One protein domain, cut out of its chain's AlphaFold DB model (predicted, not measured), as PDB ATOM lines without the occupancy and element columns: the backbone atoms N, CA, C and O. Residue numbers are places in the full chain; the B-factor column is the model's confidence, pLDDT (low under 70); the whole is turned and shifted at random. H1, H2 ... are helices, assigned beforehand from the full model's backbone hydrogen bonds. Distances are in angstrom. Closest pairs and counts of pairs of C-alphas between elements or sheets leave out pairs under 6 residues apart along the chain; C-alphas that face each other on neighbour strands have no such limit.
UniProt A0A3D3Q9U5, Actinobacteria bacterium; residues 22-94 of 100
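Overview. This is residues 22 to 94 of the 100 residues of a protein of Actinobacteria bacterium (UniProt A0A3D3Q9U5). A helical hairpin of unequal arms: short H2 packs side by side with the beginning of long H3, and the far part of H3, within residues 76 to 94, sticks out as a straight arm that makes the length. Small H1 sits near the beginning of H2, about perpendicular to it. The printed part has 73 residues, with three named helices in the order H1, H2, H3 and no named strand; the class is all helix. It is only just loose, close to extended, with a radius of gyration of the C-alphas of 16.8 A and spans of 57 by 25 by 17 A.

Arrangement. Start at Ser 22 and go on to H1, residues 33 to 39. A tight link of 3 residues leads to H2, residues 43 to 55. These two are close but not clearly touching: their closest C-alphas, of Ala 39 and Ala 45, are 5.6 A apart, and their lines are about perpendicular at 86 degrees. A short link of 6 residues then leads to H3, residues 62 to 92. H2 and H3 form a hairpin, opposite ways at a shallow tilt of 26 degrees. H3 touches H2 with residues 64 to 72 alone; the closest C-alphas, of Pro 43 and Ala 68, are 4.5 A apart. H1 and H3 are apart. In H1, H2 and H3 every O i to N i+4 pair is within hydrogen-bond range.

Along the chain. Find C-alpha 33 at (189.142, 207.035, 128.600), where H1 begins; it runs 9.7 A to C-alpha 39. H2 runs 18.6 A from C-alpha 43 at (179.660, 217.909, 138.550) to C-alpha 55. H3 runs 44.9 A from C-alpha 62 to C-alpha 92 at (194.077, 228.376, 167.938).

Size, cuts and confidence. Look at Ser 57 and Gly 94: their C-alphas are the two farthest apart, 57.7 A. The body without residues 76 to 94 spans 29 by 27 by 15 A. The printed part has no cut, and no link between helices is long. The model's pLDDT is under 70 at residues 22 to 26, 57 to 65, 67 and 90 to 94.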
ATOM      1  N   SER A  22     185.602 219.877 131.751       65.38
ATOM      2  CA  SER A  22     184.184 220.160 132.005       65.38
ATOM      3  C   SER A  22     183.272 219.959 130.783       65.38
ATOM      4  O   SER A  22     182.090 220.262 130.875       65.38
ATOM      5  N   ALA A  23     183.785 219.469 129.642       69.12
ATOM      6  CA  ALA A  23     182.982 219.092 128.462       69.12
ATOM      7  C   ALA A  23     181.989 220.186 127.982       69.12
ATOM      8  O   ALA A  23     180.886 219.919 127.492       69.12
ATOM      9  N   VAL A  24     182.404 221.454 128.118       67.94
ATOM     10  CA  VAL A  24     181.577 222.640 127.832       67.94
ATOM     11  C   VAL A  24     181.182 222.669 126.353       67.94
ATOM     12  O   VAL A  24     180.004 222.675 125.995       67.94
ATOM     13  N   PHE A  25     182.177 222.606 125.468       66.62
ATOM     14  CA  PHE A  25     181.976 222.744 124.023       66.62
ATOM     15  C   PHE A  25     181.817 221.406 123.290       66.62
ATOM     16  O   PHE A  25     181.363 221.390 122.150       66.62
ATOM     17  N   TYR A  26     182.126 220.280 123.939       67.31
ATOM     18  CA  TYR A  26     182.187 218.962 123.308       67.31
ATOM     19  C   TYR A  26     181.675 217.853 124.246       67.31
ATOM     20  O   TYR A  26     181.782 218.010 125.458       67.31
ATOM     21  N   PRO A  27     181.088 216.758 123.726       71.88
ATOM     22  CA  PRO A  27     180.616 215.650 124.556       71.88
ATOM     23  C   PRO A  27     181.769 214.861 125.188       71.88
ATOM     24  O   PRO A  27     182.858 214.756 124.612       71.88
ATOM     25  N   VAL A  28     181.504 214.254 126.352       72.88
ATOM     26  CA  VAL A  28     182.505 213.488 127.116       72.88
ATOM     27  C   VAL A  28     183.022 212.288 126.315       72.88
ATOM     28  O   VAL A  28     184.184 211.908 126.437       72.88
ATOM     29  N   SER A  29     182.205 211.756 125.400       73.50
ATOM     30  CA  SER A  29     182.540 210.622 124.530       73.50
ATOM     31  C   SER A  29     183.755 210.842 123.617       73.50
ATOM     32  O   SER A  29     184.301 209.870 123.105       73.50
ATOM     33  N   ILE A  30     184.174 212.093 123.387       76.44
ATOM     34  CA  ILE A  30     185.332 212.430 122.537       76.44
ATOM     35  C   ILE A  30     186.641 212.389 123.341       76.44
ATOM     36  O   ILE A  30     187.722 212.286 122.763       76.44
ATOM     37  N   LEU A  31     186.571 212.442 124.676       75.56
ATOM     38  CA  LEU A  31     187.763 212.374 125.513       75.56
ATOM     39  C   LEU A  31     188.356 210.956 125.534       75.56
ATOM     40  O   LEU A  31     187.606 209.976 125.534       75.56
ATOM     41  N   PRO A  32     189.693 210.819 125.627       79.06
ATOM     42  CA  PRO A  32     190.327 209.535 125.910       79.06
ATOM     43  C   PRO A  32     189.862 208.999 127.274       79.06
ATOM     44  O   PRO A  32     189.580 209.777 128.184       79.06
ATOM     45  N   GLY A  33     189.799 207.673 127.444       77.81
ATOM     46  CA  GLY A  33     189.142 207.035 128.600       77.81
ATOM     47  C   GLY A  33     189.613 207.518 129.982       77.81
ATOM     48  O   GLY A  33     188.810 207.625 130.905       77.81
ATOM     49  N   TRP A  34     190.884 207.907 130.125       81.50
ATOM     50  CA  TRP A  34     191.398 208.496 131.369       81.50
ATOM     51  C   TRP A  34     190.763 209.858 131.687       81.50
ATOM     52  O   TRP A  34     190.483 210.161 132.842       81.50
ATOM     53  N   ALA A  35     190.490 210.671 130.669       75.19
ATOM     54  CA  ALA A  35     189.868 211.976 130.831       75.19
ATOM     55  C   ALA A  35     188.340 211.870 130.962       75.19
ATOM     56  O   ALA A  35     187.733 212.711 131.621       75.19
ATOM     57  N   GLN A  36     187.729 210.800 130.439       74.81
ATOM     58  CA  GLN A  36     186.337 210.448 130.754       74.81
ATOM     59  C   GLN A  36     186.165 210.123 132.244       74.81
ATOM     60  O   GLN A  36     185.206 210.582 132.858       74.81
ATOM     61  N   ALA A  37     187.117 209.403 132.851       77.56
ATOM     62  CA  ALA A  37     187.095 209.137 134.289       77.56
ATOM     63  C   ALA A  37     187.166 210.438 135.106       77.56
ATOM     64  O   ALA A  37     186.395 210.615 136.045       77.56
ATOM     65  N   VAL A  38     188.017 211.392 134.709       76.88
ATOM     66  CA  VAL A  38     188.080 212.719 135.351       76.88
ATOM     67  C   VAL A  38     186.764 213.483 135.180       76.88
ATOM     68  O   VAL A  38     186.242 214.019 136.155       76.88
ATOM     69  N   ALA A  39     186.188 213.486 133.976       77.25
ATOM     70  CA  ALA A  39     184.898 214.122 133.709       77.25
ATOM     71  C   ALA A  39     183.754 213.502 134.534       77.25
ATOM     72  O   ALA A  39     182.896 214.228 135.017       77.25
ATOM     73  N   SER A  40     183.773 212.188 134.783       70.31
ATOM     74  CA  SER A  40     182.742 211.492 135.576       70.31
ATOM     75  C   SER A  40     182.718 211.849 137.068       70.31
ATOM     76  O   SER A  40     181.777 211.504 137.774       70.31
ATOM     77  N   VAL A  41     183.757 212.523 137.565       74.94
ATOM     78  CA  VAL A  41     183.835 213.013 138.952       74.94
ATOM     79  C   VAL A  41     183.610 214.529 139.005       74.94
ATOM     80  O   VAL A  41     183.561 215.126 140.078       74.94
ATOM     81  N   LEU A  42     183.457 215.184 137.851       73.69
ATOM     82  CA  LEU A  42     183.215 216.616 137.769       73.69
ATOM     83  C   LEU A  42     181.706 216.883 137.653       73.69
ATOM     84  O   LEU A  42     181.102 216.531 136.638       73.69
ATOM     85  N   PRO A  43     181.082 217.567 138.634       71.88
ATOM     86  CA  PRO A  43     179.660 217.909 138.550       71.88
ATOM     87  C   PRO A  43     179.361 218.784 137.324       71.88
ATOM     88  O   PRO A  43     178.314 218.647 136.691       71.88
ATOM     89  N   THR A  44     180.323 219.622 136.924       72.75
ATOM     90  CA  THR A  44     180.229 220.475 135.735       72.75
ATOM     91  C   THR A  44     180.036 219.666 134.453       72.75
ATOM     92  O   THR A  44     179.162 220.005 133.658       72.75
ATOM     93  N   ALA A  45     180.779 218.570 134.261       75.19
ATOM     94  CA  ALA A  45     180.658 217.730 133.070       75.19
ATOM     95  C   ALA A  45     179.268 217.075 132.974       75.19
ATOM     96  O   ALA A  45     178.655 217.080 131.905       75.19
ATOM     97  N   HIS A  46     178.721 216.605 134.101       72.50
ATOM     98  CA  HIS A  46     177.368 216.044 134.155       72.50
ATOM     99  C   HIS A  46     176.277 217.066 133.811       72.50
ATOM    100  O   HIS A  46     175.332 216.728 133.096       72.50
ATOM    101  N   ILE A  47     176.410 218.317 134.266       71.56
ATOM    102  CA  ILE A  47     175.460 219.396 133.949       71.56
ATOM    103  C   ILE A  47     175.500 219.741 132.455       71.56
ATOM    104  O   ILE A  47     174.445 219.843 131.825       71.56
ATOM    105  N   PHE A  48     176.691 219.880 131.861       74.94
ATOM    106  CA  PHE A  48     176.820 220.192 130.432       74.94
ATOM    107  C   PHE A  48     176.314 219.056 129.535       74.94
ATOM    108  O   PHE A  48     175.704 219.312 128.494       74.94
ATOM    109  N   GLU A  49     176.502 217.802 129.939       73.50
ATOM    110  CA  GLU A  49     175.992 216.647 129.201       73.50
ATOM    111  C   GLU A  49     174.468 216.500 129.332       73.50
ATOM    112  O   GLU A  49     173.773 216.284 128.332       73.50
ATOM    113  N   ALA A  50     173.913 216.737 130.525       70.00
ATOM    114  CA  ALA A  50     172.468 216.815 130.727       70.00
ATOM    115  C   ALA A  50     171.842 217.929 129.871       70.00
ATOM    116  O   ALA A  50     170.885 217.672 129.140       70.00
ATOM    117  N   MET A  51     172.425 219.134 129.885       71.12
ATOM    118  CA  MET A  51     171.982 220.274 129.075       71.12
ATOM    119  C   MET A  51     172.011 219.945 127.576       71.12
ATOM    120  O   MET A  51     171.039 220.205 126.868       71.12
ATOM    121  N   ARG A  52     173.078 219.296 127.094       73.44
ATOM    122  CA  ARG A  52     173.197 218.850 125.696       73.44
ATOM    123  C   ARG A  52     172.120 217.824 125.322       73.44
ATOM    124  O   ARG A  52     171.602 217.864 124.209       73.44
ATOM    125  N   THR A  53     171.735 216.954 126.254       71.56
ATOM    126  CA  THR A  53     170.664 215.966 126.048       71.56
ATOM    127  C   THR A  53     169.284 216.632 125.948       71.56
ATOM    128  O   THR A  53     168.486 216.255 125.089       71.56
ATOM    129  N   VAL A  54     169.040 217.683 126.747       72.50
ATOM    130  CA  VAL A  54     167.822 218.516 126.675       72.50
ATOM    131  C   VAL A  54     167.739 219.261 125.341       72.50
ATOM    132  O   VAL A  54     166.699 219.242 124.685       72.50
ATOM    133  N   LEU A  55     168.846 219.875 124.908       73.50
ATOM    134  CA  LEU A  55     168.963 220.569 123.618       73.50
ATOM    135  C   LEU A  55     168.725 219.632 122.425       73.50
ATOM    136  O   LEU A  55     168.152 220.049 121.425       73.50
ATOM    137  N   ALA A  56     169.106 218.359 122.545       77.06
ATOM    138  CA  ALA A  56     168.855 217.329 121.539       77.06
ATOM    139  C   ALA A  56     167.413 216.773 121.558       77.06
ATOM    140  O   ALA A  56     167.145 215.766 120.904       77.06
ATOM    141  N   SER A  57     166.500 217.386 122.328       68.31
ATOM    142  CA  SER A  57     165.097 216.967 122.487       68.31
ATOM    143  C   SER A  57     164.924 215.527 122.996       68.31
ATOM    144  O   SER A  57     163.880 214.908 122.795       68.31
ATOM    145  N   LYS A  58     165.946 214.981 123.665       69.50
ATOM    146  CA  LYS A  58     165.893 213.665 124.307       69.50
ATOM    147  C   LYS A  58     165.422 213.814 125.756       69.50
ATOM    148  O   LYS A  58     165.651 214.862 126.363       69.50
ATOM    149  N   PRO A  59     164.775 212.784 126.336       65.56
ATOM    150  CA  PRO A  59     164.386 212.821 127.738       65.56
ATOM    151  C   PRO A  59     165.610 213.093 128.611       65.56
ATOM    152  O   PRO A  59     166.662 212.475 128.438       65.56
ATOM    153  N   THR A  60     165.461 214.040 129.536       59.19
ATOM    154  CA  THR A  60     166.490 214.415 130.504       59.19
ATOM    155  C   THR A  60     166.937 213.169 131.265       59.19
ATOM    156  O   THR A  60     166.116 212.565 131.964       59.19
ATOM    157  N   PRO A  61     168.216 212.767 131.174       65.62
ATOM    158  CA  PRO A  61     168.715 211.647 131.949       65.62
ATOM    159  C   PRO A  61     168.782 212.083 133.416       65.62
ATOM    160  O   PRO A  61     169.753 212.698 133.854       65.62
ATOM    161  N   ARG A  62     167.713 211.794 134.173       57.56
ATOM    162  CA  ARG A  62     167.566 212.164 135.595       57.56
ATOM    163  C   ARG A  62     168.768 211.726 136.438       57.56
ATOM    164  O   ARG A  62     169.192 212.476 137.305       57.56
ATOM    165  N   GLY A  63     169.392 210.597 136.088       64.88
ATOM    166  CA  GLY A  63     170.595 210.099 136.759       64.88
ATOM    167  C   GLY A  63     171.801 211.046 136.700       64.88
ATOM    168  O   GLY A  63     172.533 211.139 137.678       64.88
ATOM    169  N   HIS A  64     172.000 211.803 135.613       63.75
ATOM    170  CA  HIS A  64     173.106 212.772 135.535       63.75
ATOM    171  C   HIS A  64     172.831 214.040 136.349       63.75
ATOM    172  O   HIS A  64     173.754 214.600 136.934       63.75
ATOM    173  N   LEU A  65     171.568 214.470 136.426       63.69
ATOM    174  CA  LEU A  65     171.161 215.615 137.247       63.69
ATOM    175  C   LEU A  65     171.242 215.296 138.742       63.69
ATOM    176  O   LEU A  65     171.734 216.113 139.514       63.69
ATOM    177  N   GLU A  66     170.806 214.102 139.144       71.19
ATOM    178  CA  GLU A  66     170.922 213.629 140.525       71.19
ATOM    179  C   GLU A  66     172.392 213.455 140.930       71.19
ATOM    180  O   GLU A  66     172.787 213.932 141.992       71.19
ATOM    181  N   ALA A  67     173.226 212.864 140.066       68.81
ATOM    182  CA  ALA A  67     174.664 212.752 140.309       68.81
ATOM    183  C   ALA A  67     175.334 214.129 140.451       68.81
ATOM    184  O   ALA A  67     176.080 214.341 141.405       68.81
ATOM    185  N   ALA A  68     175.027 215.083 139.564       70.88
ATOM    186  CA  ALA A  68     175.542 216.447 139.664       70.88
ATOM    187  C   ALA A  68     175.128 217.123 140.980       70.88
ATOM    188  O   ALA A  68     175.982 217.649 141.689       70.88
ATOM    189  N   ALA A  69     173.846 217.037 141.353       74.25
ATOM    190  CA  ALA A  69     173.334 217.630 142.586       74.25
ATOM    191  C   ALA A  69     173.967 217.015 143.848       74.25
ATOM    192  O   ALA A  69     174.290 217.732 144.796       74.25
ATOM    193  N   VAL A  70     174.176 215.693 143.860       80.56
ATOM    194  CA  VAL A  70     174.852 215.001 144.966       80.56
ATOM    195  C   VAL A  70     176.317 215.419 145.049       80.56
ATOM    196  O   VAL A  70     176.793 215.728 146.141       80.56
ATOM    197  N   LEU A  71     177.031 215.468 143.921       76.00
ATOM    198  CA  LEU A  71     178.423 215.911 143.909       76.00
ATOM    199  C   LEU A  71     178.559 217.365 144.367       76.00
ATOM    200  O   LEU A  71     179.419 217.641 145.200       76.00
ATOM    201  N   ASP A  72     177.695 218.273 143.914       79.31
ATOM    202  CA  ASP A  72     177.698 219.668 144.368       79.31
ATOM    203  C   ASP A  72     177.464 219.772 145.880       79.31
ATOM    204  O   ASP A  72     178.185 220.490 146.579       79.31
ATOM    205  N   ALA A  73     176.513 219.003 146.420       82.19
ATOM    206  CA  ALA A  73     176.277 218.944 147.860       82.19
ATOM    207  C   ALA A  73     177.507 218.422 148.626       82.19
ATOM    208  O   ALA A  73     177.879 218.987 149.658       82.19
ATOM    209  N   VAL A  74     178.183 217.389 148.112       85.00
ATOM    210  CA  VAL A  74     179.424 216.857 148.698       85.00
ATOM    211  C   VAL A  74     180.536 217.906 148.665       85.00
ATOM    212  O   VAL A  74     181.167 218.152 149.695       85.00
ATOM    213  N   PHE A  75     180.753 218.568 147.527       80.56
ATOM    214  CA  PHE A  75     181.754 219.628 147.394       80.56
ATOM    215  C   PHE A  75     181.480 220.795 148.351       80.56
ATOM    216  O   PHE A  75     182.414 221.288 148.990       80.56
ATOM    217  N   LEU A  76     180.217 221.194 148.525       82.12
ATOM    218  CA  LEU A  76     179.821 222.224 149.489       82.12
ATOM    219  C   LEU A  76     180.106 221.807 150.933       82.12
ATOM    220  O   LEU A  76     180.672 222.594 151.694       82.12
ATOM    221  N   ILE A  77     179.764 220.576 151.316       87.62
ATOM    222  CA  ILE A  77     180.010 220.069 152.673       87.62
ATOM    223  C   ILE A  77     181.513 220.000 152.959       87.62
ATOM    224  O   ILE A  77     181.961 220.465 154.009       87.62
ATOM    225  N   VAL A  78     182.302 219.469 152.021       86.19
ATOM    226  CA  VAL A  78     183.762 219.373 152.151       86.19
ATOM    227  C   VAL A  78     184.388 220.765 152.227       86.19
ATOM    228  O   VAL A  78     185.201 221.022 153.118       86.19
ATOM    229  N   GLY A  79     183.976 221.685 151.353       81.44
ATOM    230  CA  GLY A  79     184.447 223.069 151.356       81.44
ATOM    231  C   GLY A  79     184.125 223.787 152.667       81.44
ATOM    232  O   GLY A  79     185.000 224.418 153.265       81.44
ATOM    233  N   PHE A  80     182.901 223.627 153.175       84.81
ATOM    234  CA  PHE A  80     182.482 224.207 154.449       84.81
ATOM    235  C   PHE A  80     183.246 223.608 155.637       84.81
ATOM    236  O   PHE A  80     183.715 224.341 156.511       84.81
ATOM    237  N   ALA A  81     183.434 222.285 155.664       85.19
ATOM    238  CA  ALA A  81     184.213 221.608 156.694       85.19
ATOM    239  C   ALA A  81     185.681 222.063 156.690       85.19
ATOM    240  O   ALA A  81     186.235 222.359 157.754       85.19
ATOM    241  N   TYR A  82     186.289 222.186 155.506       83.88
ATOM    242  CA  TYR A  82     187.653 222.680 155.337       83.88
ATOM    243  C   TYR A  82     187.790 224.130 155.809       83.88
ATOM    244  O   TYR A  82     188.668 224.434 156.618       83.88
ATOM    245  N   ALA A  83     186.876 225.013 155.391       80.06
ATOM    246  CA  ALA A  83     186.840 226.393 155.858       80.06
ATOM    247  C   ALA A  83     186.734 226.445 157.388       80.06
ATOM    248  O   ALA A  83     187.523 227.127 158.043       80.06
ATOM    249  N   ARG A  84     185.832 225.656 157.987       83.00
ATOM    250  CA  ARG A  84     185.661 225.592 159.445       83.00
ATOM    251  C   ARG A  84     186.922 225.102 160.160       83.00
ATOM    252  O   ARG A  84     187.293 225.672 161.188       83.00
ATOM    253  N   ALA A  85     187.600 224.087 159.627       81.06
ATOM    254  CA  ALA A  85     188.863 223.581 160.167       81.06
ATOM    255  C   ALA A  85     189.984 224.630 160.077       81.06
ATOM    256  O   ALA A  85     190.742 224.828 161.033       81.06
ATOM    257  N   MET A  86     190.052 225.358 158.964       76.75
ATOM    258  CA  MET A  86     191.023 226.427 158.745       76.75
ATOM    259  C   MET A  86     190.769 227.613 159.689       76.75
ATOM    260  O   MET A  86     191.701 228.088 160.338       76.75
ATOM    261  N   PHE A  87     189.508 228.017 159.877       75.38
ATOM    262  CA  PHE A  87     189.107 229.020 160.870       75.38
ATOM    263  C   PHE A  87     189.421 228.583 162.307       75.38
ATOM    264  O   PHE A  87     189.948 229.375 163.091       75.38
ATOM    265  N   ALA A  88     189.157 227.324 162.668       77.06
ATOM    266  CA  ALA A  88     189.506 226.788 163.984       77.06
ATOM    267  C   ALA A  88     191.027 226.792 164.220       77.06
ATOM    268  O   ALA A  88     191.490 227.147 165.306       77.06
ATOM    269  N   THR A  89     191.811 226.465 163.190       70.19
ATOM    270  CA  THR A  89     193.281 226.497 163.228       70.19
ATOM    271  C   THR A  89     193.811 227.925 163.373       70.19
ATOM    272  O   THR A  89     194.706 228.168 164.182       70.19
ATOM    273  N   LEU A  90     193.225 228.892 162.658       63.72
ATOM    274  CA  LEU A  90     193.564 230.315 162.764       63.72
ATOM    275  C   LEU A  90     193.245 230.887 164.154       63.72
ATOM    276  O   LEU A  90     194.065 231.621 164.706       63.72
ATOM    277  N   ARG A  91     192.106 230.503 164.754       64.81
ATOM    278  CA  ARG A  91     191.749 230.885 166.134       64.81
ATOM    279  C   ARG A  91     192.716 230.302 167.165       64.81
ATOM    280  O   ARG A  91     193.133 231.023 168.063       64.81
ATOM    281  N   ARG A  92     193.112 229.029 167.027       61.75
ATOM    282  CA  ARG A  92     194.077 228.376 167.938       61.75
ATOM    283  C   ARG A  92     195.489 228.957 167.841       61.75
ATOM    284  O   ARG A  92     196.199 228.963 168.837       61.75
ATOM    285  N   ARG A  93     195.896 229.457 166.669       60.53
ATOM    286  CA  ARG A  93     197.218 230.079 166.460       60.53
ATOM    287  C   ARG A  93     197.306 231.552 166.895       60.53
ATOM    288  O   ARG A  93     198.348 232.163 166.702       60.53
ATOM    289  N   GLY A  94     196.255 232.125 167.494       54.97
ATOM    290  CA  GLY A  94     196.335 233.430 168.169       54.97
ATOM    291  C   GLY A  94     196.438 234.658 167.254       54.97
ATOM    292  O   GLY A  94     196.779 235.737 167.725       54.97
TER     293      GLY A  94